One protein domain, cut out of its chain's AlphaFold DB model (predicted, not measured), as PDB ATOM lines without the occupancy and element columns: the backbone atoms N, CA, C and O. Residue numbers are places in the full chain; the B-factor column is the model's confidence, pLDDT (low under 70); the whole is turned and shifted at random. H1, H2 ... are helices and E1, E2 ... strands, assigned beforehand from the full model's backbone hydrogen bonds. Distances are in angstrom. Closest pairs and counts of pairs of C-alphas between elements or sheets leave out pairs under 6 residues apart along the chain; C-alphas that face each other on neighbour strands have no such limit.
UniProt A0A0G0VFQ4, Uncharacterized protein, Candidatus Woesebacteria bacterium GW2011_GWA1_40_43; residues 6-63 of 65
ATOM      1  N   PHE A   6     260.496 212.595 203.065       94.38
ATOM      2  CA  PHE A   6     261.224 211.563 202.337       94.38
ATOM      3  C   PHE A   6     260.435 211.182 201.092       94.38
ATOM      4  O   PHE A   6     259.241 210.909 201.168       94.38
ATOM      5  N   GLU A   7     261.098 211.133 199.943       94.38
ATOM      6  CA  GLU A   7     260.489 210.643 198.709       94.38
ATOM      7  C   GLU A   7     260.753 209.136 198.570       94.38
ATOM      8  O   GLU A   7     261.901 208.690 198.628       94.38
ATOM      9  N   ILE A   8     259.699 208.345 198.377       95.50
ATOM     10  CA  ILE A   8     259.779 206.897 198.167       95.50
ATOM     11  C   ILE A   8     259.509 206.612 196.688       95.50
ATOM     12  O   ILE A   8     258.438 206.925 196.170       95.50
ATOM     13  N   LYS A   9     260.484 205.990 196.007       96.12
ATOM     14  CA  LYS A   9     260.400 205.619 194.583       96.12
ATOM     15  C   LYS A   9     260.358 204.107 194.421       96.12
ATOM     16  O   LYS A   9     261.345 203.426 194.693       96.12
ATOM     17  N   LEU A  10     259.235 203.594 193.927       93.88
ATOM     18  CA  LEU A  10     259.082 202.194 193.537       93.88
ATOM     19  C   LEU A  10     259.098 202.081 192.011       93.88
ATOM     20  O   LEU A  10     258.507 202.890 191.298       93.88
ATOM     21  N   ARG A  11     259.814 201.081 191.486       94.25
ATOM     22  CA  ARG A  11     259.959 200.893 190.039       94.25
ATOM     23  C   ARG A  11     258.598 200.577 189.413       94.25
ATOM     24  O   ARG A  11     257.984 199.580 189.770       94.25
ATOM     25  N   GLY A  12     258.186 201.382 188.435       94.88
ATOM     26  CA  GLY A  12     256.903 201.210 187.743       94.88
ATOM     27  C   GLY A  12     255.701 201.815 188.477       94.88
ATOM     28  O   GLY A  12     254.572 201.546 188.082       94.88
ATOM     29  N   SER A  13     255.927 202.620 189.518       94.31
ATOM     30  CA  SER A  13     254.883 203.353 190.242       94.31
ATOM     31  C   SER A  13     255.220 204.840 190.319       94.31
ATOM     32  O   SER A  13     256.383 205.229 190.178       94.31
ATOM     33  N   GLU A  14     254.205 205.669 190.554       95.88
ATOM     34  CA  GLU A  14     254.425 207.085 190.839       95.88
ATOM     35  C   GLU A  14     255.109 207.254 192.208       95.88
ATOM     36  O   GLU A  14     254.777 206.527 193.152       95.88
ATOM     37  N   PRO A  15     256.089 208.165 192.334       96.25
ATOM     38  CA  PRO A  15     256.712 208.470 193.616       96.25
ATOM     39  C   PRO A  15     255.701 208.995 194.635       96.25
ATOM     40  O   PRO A  15     254.763 209.708 194.283       96.25
ATOM     41  N   VAL A  16     255.939 208.698 195.912       95.94
ATOM     42  CA  VAL A  16     255.140 209.236 197.022       95.94
ATOM     43  C   VAL A  16     256.023 209.977 198.015       95.94
ATOM     44  O   VAL A  16     257.213 209.686 198.146       95.94
ATOM     45  N   VAL A  17     255.430 210.926 198.736       95.19
ATOM     46  CA  VAL A  17     256.104 211.686 199.792       95.19
ATOM     47  C   VAL A  17     255.630 211.188 201.151       95.19
ATOM     48  O   VAL A  17     254.434 211.139 201.425       95.19
ATOM     49  N   LEU A  18     256.580 210.827 202.007       94.50
ATOM     50  CA  LEU A  18     256.362 210.522 203.412       94.50
ATOM     51  C   LEU A  18     256.767 211.733 204.254       94.50
ATOM     52  O   LEU A  18     257.900 212.205 204.170       94.50
ATOM     53  N   MET A  19     255.860 212.196 205.106       95.75
ATOM     54  CA  MET A  19     256.099 213.277 206.060       95.75
ATOM     55  C   MET A  19     255.376 212.991 207.377       95.75
ATOM     56  O   MET A  19     254.561 212.068 207.456       95.75
ATOM     57  N   SER A  20     255.685 213.747 208.431       95.31
ATOM     58  CA  SER A  20     254.942 213.618 209.683       95.31
ATOM     59  C   SER A  20     253.510 214.124 209.511       95.31
ATOM     60  O   SER A  20     253.247 215.073 208.773       95.31
ATOM     61  N   LYS A  21     252.581 213.510 210.246       94.88
ATOM     62  CA  LYS A  21     251.176 213.927 210.250       94.88
ATOM     63  C   LYS A  21     251.013 215.404 210.636       94.88
ATOM     64  O   LYS A  21     250.272 216.119 209.979       94.88
ATOM     65  N   SER A  22     251.746 215.858 211.652       94.56
ATOM     66  CA  SER A  22     251.679 217.247 212.118       94.56
ATOM     67  C   SER A  22     252.092 218.254 211.044       94.56
ATOM     68  O   SER A  22     251.542 219.347 210.993       94.56
ATOM     69  N   GLU A  23     253.071 217.906 210.202       93.62
ATOM     70  CA  GLU A  23     253.521 218.781 209.117       93.62
ATOM     71  C   GLU A  23     252.469 218.865 208.010       93.62
ATOM     72  O   GLU A  23     252.175 219.957 207.536       93.62
ATOM     73  N   LEU A  24     251.855 217.730 207.652       95.06
ATOM     74  CA  LEU A  24     250.750 217.703 206.694       95.06
ATOM     75  C   LEU A  24     249.573 218.563 207.176       95.06
ATOM     76  O   LEU A  24     249.133 219.439 206.440       95.06
ATOM     77  N   GLU A  25     249.122 218.373 208.419       95.75
ATOM     78  CA  GLU A  25     248.013 219.150 208.999       95.75
ATOM     79  C   GLU A  25     248.342 220.653 209.050       95.75
ATOM     80  O   GLU A  25     247.500 221.487 208.730       95.75
ATOM     81  N   SER A  26     249.593 221.008 209.370       95.12
ATOM     82  CA  SER A  26     250.043 222.409 209.379       95.12
ATOM     83  C   SER A  26     250.021 223.034 207.978       95.12
ATOM     84  O   SER A  26     249.714 224.220 207.820       95.12
ATOM     85  N   TRP A  27     250.361 222.258 206.943       94.62
ATOM     86  CA  TRP A  27     250.278 222.709 205.552       94.62
ATOM     87  C   TRP A  27     248.834 222.855 205.096       94.62
ATOM     88  O   TRP A  27     248.517 223.853 204.456       94.62
ATOM     89  N   GLU A  28     247.970 221.899 205.434       96.44
ATOM     90  CA  GLU A  28     246.545 221.956 205.111       96.44
ATOM     91  C   GLU A  28     245.890 223.195 205.727       96.44
ATOM     92  O   GLU A  28     245.261 223.956 204.999       96.44
ATOM     93  N   GLU A  29     246.126 223.473 207.014       94.75
ATOM     94  CA  GLU A  29     245.619 224.681 207.684       94.75
ATOM     95  C   GLU A  29     246.148 225.962 207.018       94.75
ATOM     96  O   GLU A  29     245.401 226.903 206.751       94.75
ATOM     97  N   THR A  30     247.443 225.998 206.687       94.50
ATOM     98  CA  THR A  30     248.038 227.158 206.007       94.50
ATOM     99  C   THR A  30     247.413 227.379 204.627       94.50
ATOM    100  O   THR A  30     247.142 228.520 204.249       94.50
ATOM    101  N   LEU A  31     247.201 226.312 203.855       96.00
ATOM    102  CA  LEU A  31     246.589 226.388 202.529       96.00
ATOM    103  C   LEU A  31     245.115 226.794 202.601       96.00
ATOM    104  O   LEU A  31     244.683 227.573 201.751       96.00
ATOM    105  N   ASP A  32     244.380 226.326 203.610       95.12
ATOM    106  CA  ASP A  32     242.989 226.709 203.861       95.12
ATOM    107  C   ASP A  32     242.875 228.224 204.073       95.12
ATOM    108  O   ASP A  32     242.192 228.906 203.307       95.12
ATOM    109  N   ILE A  33     243.695 228.779 204.971       93.88
ATOM    110  CA  ILE A  33     243.767 230.227 205.220       93.88
ATOM    111  C   ILE A  33     244.110 231.009 203.945       93.88
ATOM    112  O   ILE A  33     243.543 232.066 203.655       93.88
ATOM    113  N   LEU A  34     245.079 230.518 203.164       94.19
ATOM    114  CA  LEU A  34     245.524 231.185 201.939       94.19
ATOM    115  C   LEU A  34     244.507 231.087 200.794       94.19
ATOM    116  O   LEU A  34     244.602 231.866 199.841       94.19
ATOM    117  N   SER A  35     243.546 230.168 200.877       95.19
ATOM    118  CA  SER A  35     242.496 230.009 199.872       95.19
ATOM    119  C   SER A  35     241.451 231.134 199.915       95.19
ATOM    120  O   SER A  35     240.796 231.397 198.903       95.19
ATOM    121  N   SER A  36     241.344 231.852 201.042       95.25
ATOM    122  CA  SER A  36     240.389 232.942 201.257       95.25
ATOM    123  C   SER A  36     241.067 234.324 201.249       95.25
ATOM    124  O   SER A  36     241.828 234.665 202.161       95.25
ATOM    125  N   PRO A  37     240.767 235.203 200.270       93.06
ATOM    126  CA  PRO A  37     241.292 236.571 200.255       93.06
ATOM    127  C   PRO A  37     240.915 237.386 201.501       93.06
ATOM    128  O   PRO A  37     241.658 238.290 201.896       93.06
ATOM    129  N   GLU A  38     239.766 237.080 202.107       95.25
ATOM    130  CA  GLU A  38     239.260 237.742 203.310       95.25
ATOM    131  C   GLU A  38     240.109 237.390 204.532       95.25
ATOM    132  O   GLU A  38     240.536 238.287 205.260       95.25
ATOM    133  N   GLU A  39     240.452 236.114 204.705       92.94
ATOM    134  CA  GLU A  39     241.306 235.651 205.803       92.94
ATOM    135  C   GLU A  39     242.741 236.160 205.653       92.94
ATOM    136  O   GLU A  39     243.338 236.673 206.604       92.94
ATOM    137  N   VAL A  40     243.274 236.151 204.427       94.44
ATOM    138  CA  VAL A  40     244.582 236.753 204.127       94.44
ATOM    139  C   VAL A  40     244.596 238.249 204.458       94.44
ATOM    140  O   VAL A  40     245.601 238.772 204.958       94.44
ATOM    141  N   LYS A  41     243.503 238.968 204.178       94.88
ATOM    142  CA  LYS A  41     243.367 240.383 204.539       94.88
ATOM    143  C   LYS A  41     243.302 240.558 206.058       94.88
ATOM    144  O   LYS A  41     244.059 241.378 206.577       94.88
ATOM    145  N   ALA A  42     242.488 239.766 206.753       94.25
ATOM    146  CA  ALA A  42     242.375 239.796 208.209       94.25
ATOM    147  C   ALA A  42     243.733 239.557 208.889       94.25
ATOM    148  O   ALA A  42     244.117 240.314 209.778       94.25
ATOM    149  N   LEU A  43     244.535 238.599 208.408       92.81
ATOM    150  CA  LEU A  43     245.894 238.370 208.911       92.81
ATOM    151  C   LEU A  43     246.821 239.574 208.712       92.81
ATOM    152  O   LEU A  43     247.622 239.905 209.591       92.81
ATOM    153  N   LYS A  44     246.746 240.243 207.556       93.19
ATOM    154  CA  LYS A  44     247.551 241.446 207.280       93.19
ATOM    155  C   LYS A  44     247.149 242.621 208.164       93.19
ATOM    156  O   LYS A  44     248.019 243.409 208.532       93.19
ATOM    157  N   GLU A  45     245.863 242.763 208.463       94.31
ATOM    158  CA  GLU A  45     245.345 243.793 209.365       94.31
ATOM    159  C   GLU A  45     245.748 243.498 210.811       94.31
ATOM    160  O   GLU A  45     246.374 244.349 211.440       94.31
ATOM    161  N   ALA A  46     245.547 242.263 211.279       91.69
ATOM    162  CA  ALA A  46     245.949 241.822 212.613       91.69
ATOM    163  C   ALA A  46     247.453 242.021 212.870       91.69
ATOM    164  O   ALA A  46     247.845 242.481 213.936       91.69
ATOM    165  N   ARG A  47     248.318 241.765 211.875       90.94
ATOM    166  CA  ARG A  47     249.770 242.013 211.992       90.94
ATOM    167  C   ARG A  47     250.148 243.484 212.182       90.94
ATOM    168  O   ARG A  47     251.254 243.758 212.640       90.94
ATOM    169  N   LYS A  48     249.294 244.422 211.768       94.06
ATOM    170  CA  LYS A  48     249.522 245.866 211.946       94.06
ATOM    171  C   LYS A  48     248.968 246.375 213.271       94.06
ATOM    172  O   LYS A  48     249.348 247.461 213.704       94.06
ATOM    173  N   GLU A  49     248.056 245.631 213.885       91.06
ATOM    174  CA  GLU A  49     247.426 246.025 215.130       91.06
ATOM    175  C   GLU A  49     248.373 245.780 216.310       91.06
ATOM    176  O   GLU A  49     248.939 244.707 216.484       91.06
ATOM    177  N   THR A  50     248.581 246.813 217.123       89.94
ATOM    178  CA  THR A  50     249.437 246.755 218.321       89.94
ATOM    179  C   THR A  50     248.634 246.551 219.598       89.94
ATOM    180  O   THR A  50     249.200 246.390 220.680       89.94
ATOM    181  N   LYS A  51     247.303 246.591 219.488       91.50
ATOM    182  CA  LYS A  51     246.398 246.478 220.620       91.50
ATOM    183  C   LYS A  51     246.241 245.012 220.996       91.50
ATOM    184  O   LYS A  51     245.751 244.205 220.214       91.50
ATOM    185  N   LEU A  52     246.638 244.693 222.218       90.81
ATOM    186  CA  LEU A  52     246.474 243.373 222.807       90.81
ATOM    187  C   LEU A  52     245.392 243.442 223.880       90.81
ATOM    188  O   LEU A  52     245.281 244.435 224.600       90.81
ATOM    189  N   TYR A  53     244.612 242.376 223.986       92.75
ATOM    190  CA  TYR A  53     243.602 242.212 225.021       92.75
ATOM    191  C   TYR A  53     244.016 241.055 225.920       92.75
ATOM    192  O   TYR A  53     244.490 240.029 225.429       92.75
ATOM    193  N   SER A  54     243.850 241.212 227.232       94.44
ATOM    194  CA  SER A  54     244.020 240.085 228.145       94.44
ATOM    195  C   SER A  54     242.855 239.105 228.002       94.44
ATOM    196  O   SER A  54     241.776 239.462 227.529       94.44
ATOM    197  N   GLU A  55     243.035 237.870 228.469       93.94
ATOM    198  CA  GLU A  55     241.948 236.886 228.505       93.94
ATOM    199  C   GLU A  55     240.713 237.425 229.256       93.94
ATOM    200  O   GLU A  55     239.584 237.229 228.809       93.94
ATOM    201  N   ALA A  56     240.917 238.155 230.360       94.19
ATOM    202  CA  ALA A  56     239.837 238.773 231.130       94.19
ATOM    203  C   ALA A  56     239.098 239.861 230.332       94.19
ATOM    204  O   ALA A  56     237.867 239.930 230.384       94.19
ATOM    205  N   ASP A  57     239.828 240.678 229.565       94.12
ATOM    206  CA  ASP A  57     239.229 241.692 228.691       94.12
ATOM    207  C   ASP A  57     238.374 241.035 227.607       94.12
ATOM    208  O   ASP A  57     237.226 241.433 227.407       94.12
ATOM    209  N   VAL A  58     238.895 239.991 226.953       94.06
ATOM    210  CA  VAL A  58     238.172 239.255 225.905       94.06
ATOM    211  C   VAL A  58     236.926 238.577 226.474       94.06
ATOM    212  O   VAL A  58     235.847 238.725 225.906       94.06
ATOM    213  N   LYS A  59     237.027 237.901 227.626       94.38
ATOM    214  CA  LYS A  59     235.867 237.288 228.298       94.38
ATOM    215  C   LYS A  59     234.780 238.318 228.592       94.38
ATOM    216  O   LYS A  59     233.623 238.107 228.232       94.38
ATOM    217  N   LYS A  60     235.160 239.481 229.127       94.44
ATOM    218  CA  LYS A  60     234.228 240.585 229.388       94.44
ATOM    219  C   LYS A  60     233.588 241.131 228.106       94.44
ATOM    220  O   LYS A  60     232.390 241.398 228.112       94.44
ATOM    221  N   MET A  61     234.352 241.280 227.020       93.50
ATOM    222  CA  MET A  61     233.836 241.723 225.713       93.50
ATOM    223  C   MET A  61     232.853 240.727 225.098       93.50
ATOM    224  O   MET A  61     231.865 241.139 224.495       93.50
ATOM    225  N   LEU A  62     233.106 239.430 225.277       94.50
ATOM    226  CA  LEU A  62     232.264 238.346 224.769       94.50
ATOM    227  C   LEU A  62     231.095 237.992 225.708       94.50
ATOM    228  O   LEU A  62     230.303 237.112 225.386       94.50
ATOM    229  N   GLY A  63     230.969 238.657 226.864       93.81
ATOM    230  CA  GLY A  63     229.915 238.378 227.847       93.81
ATOM    231  C   GLY A  63     230.086 237.050 228.595       93.81
ATOM    232  O   GLY A  63     229.131 236.544 229.185       93.81
TER     233      GLY A  63
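What this domain is: This is residues 6 to 63 of the 65 residues of an uncharacterized protein of Candidatus Woesebacteria bacterium GW2011_GWA1_40_43 (UniProt A0A0G0VFQ4). An open, zigzag string of parts runs from end to end with no core: a small two-stranded hairpin, E1 and E2, at one end, then helix H1, then helix H2 turned off it at a corner, and last the short helix H3 at the other end. The pieces follow one another like links of a chain, and H3 is apart from the other named elements. The printed part has 58 residues with two named strands and three named helices, in the order E1, E2, H1, H2, H3, and its class is mostly helix; the one sheet has the order E1 - E2 and is antiparallel. The whole is extended, a rod that spans 61 by 24 by 19 A, with a radius of gyration of the C-alphas of 19.7 A.

Where its parts are: Find C-alpha 6 at (261.224, 211.563, 202.337), where strand E1, residues 6 to 8, begins. After a short link of 7 residues you come to strand E2, residues 16 to 19, which is 9.9 A long from first to last C-alpha. One residue later, at C-alpha 21 at (251.176, 213.927, 210.250), helix H1 begins; it holds residues 21 to 35 and is 21.0 A long. Past Ser 36, helix H2 takes residues 37 to 46 and is 14.2 A long. A short link of 8 residues then leads to helix H3, residues 55 to 61, 9.8 A long, which ends at C-alpha 61 at (233.836, 241.723, 225.713).

How they stand to each other: Begin with the hairpin of E1 and E2, whose directions stand at 151 degrees, antiparallel. Look at C-alphas 7 and 17, which face each other at 4.6 A; N 6 and O 18 are within hydrogen-bond range at 2.8 A, and so are N 8 and O 16 at 2.8 A. A tight link joins E2 to H1, while E1 and H1 are apart. Further on, H1 and H2 only just touch, and only at the corner by their tight link, with 3 pairs of C-alphas within 8 A. H1 touches H2 with residues 33 to 34 alone, and the closest C-alphas of the two helices, those of Ile 33 and Glu 39, are 6.0 A apart. The lines of H1 and H2 are about perpendicular, at 80 degrees. H2 and H3 are apart, as are H1 and H3. In H1, H2 and H3 every O i to N i+4 pair is within hydrogen-bond range.

The domain as a whole: The two C-alphas farthest apart, those of Gly 12 and Lys 60, are 61.6 A from each other. Residues 21 to 32 of H1 stand free, and so do residues 54 to 60, of which 55 to 60 belong to H3. The printed part has no cut, and no link in it is long. The mean pLDDT of the printed part is 94.2, and no printed residue is under 70.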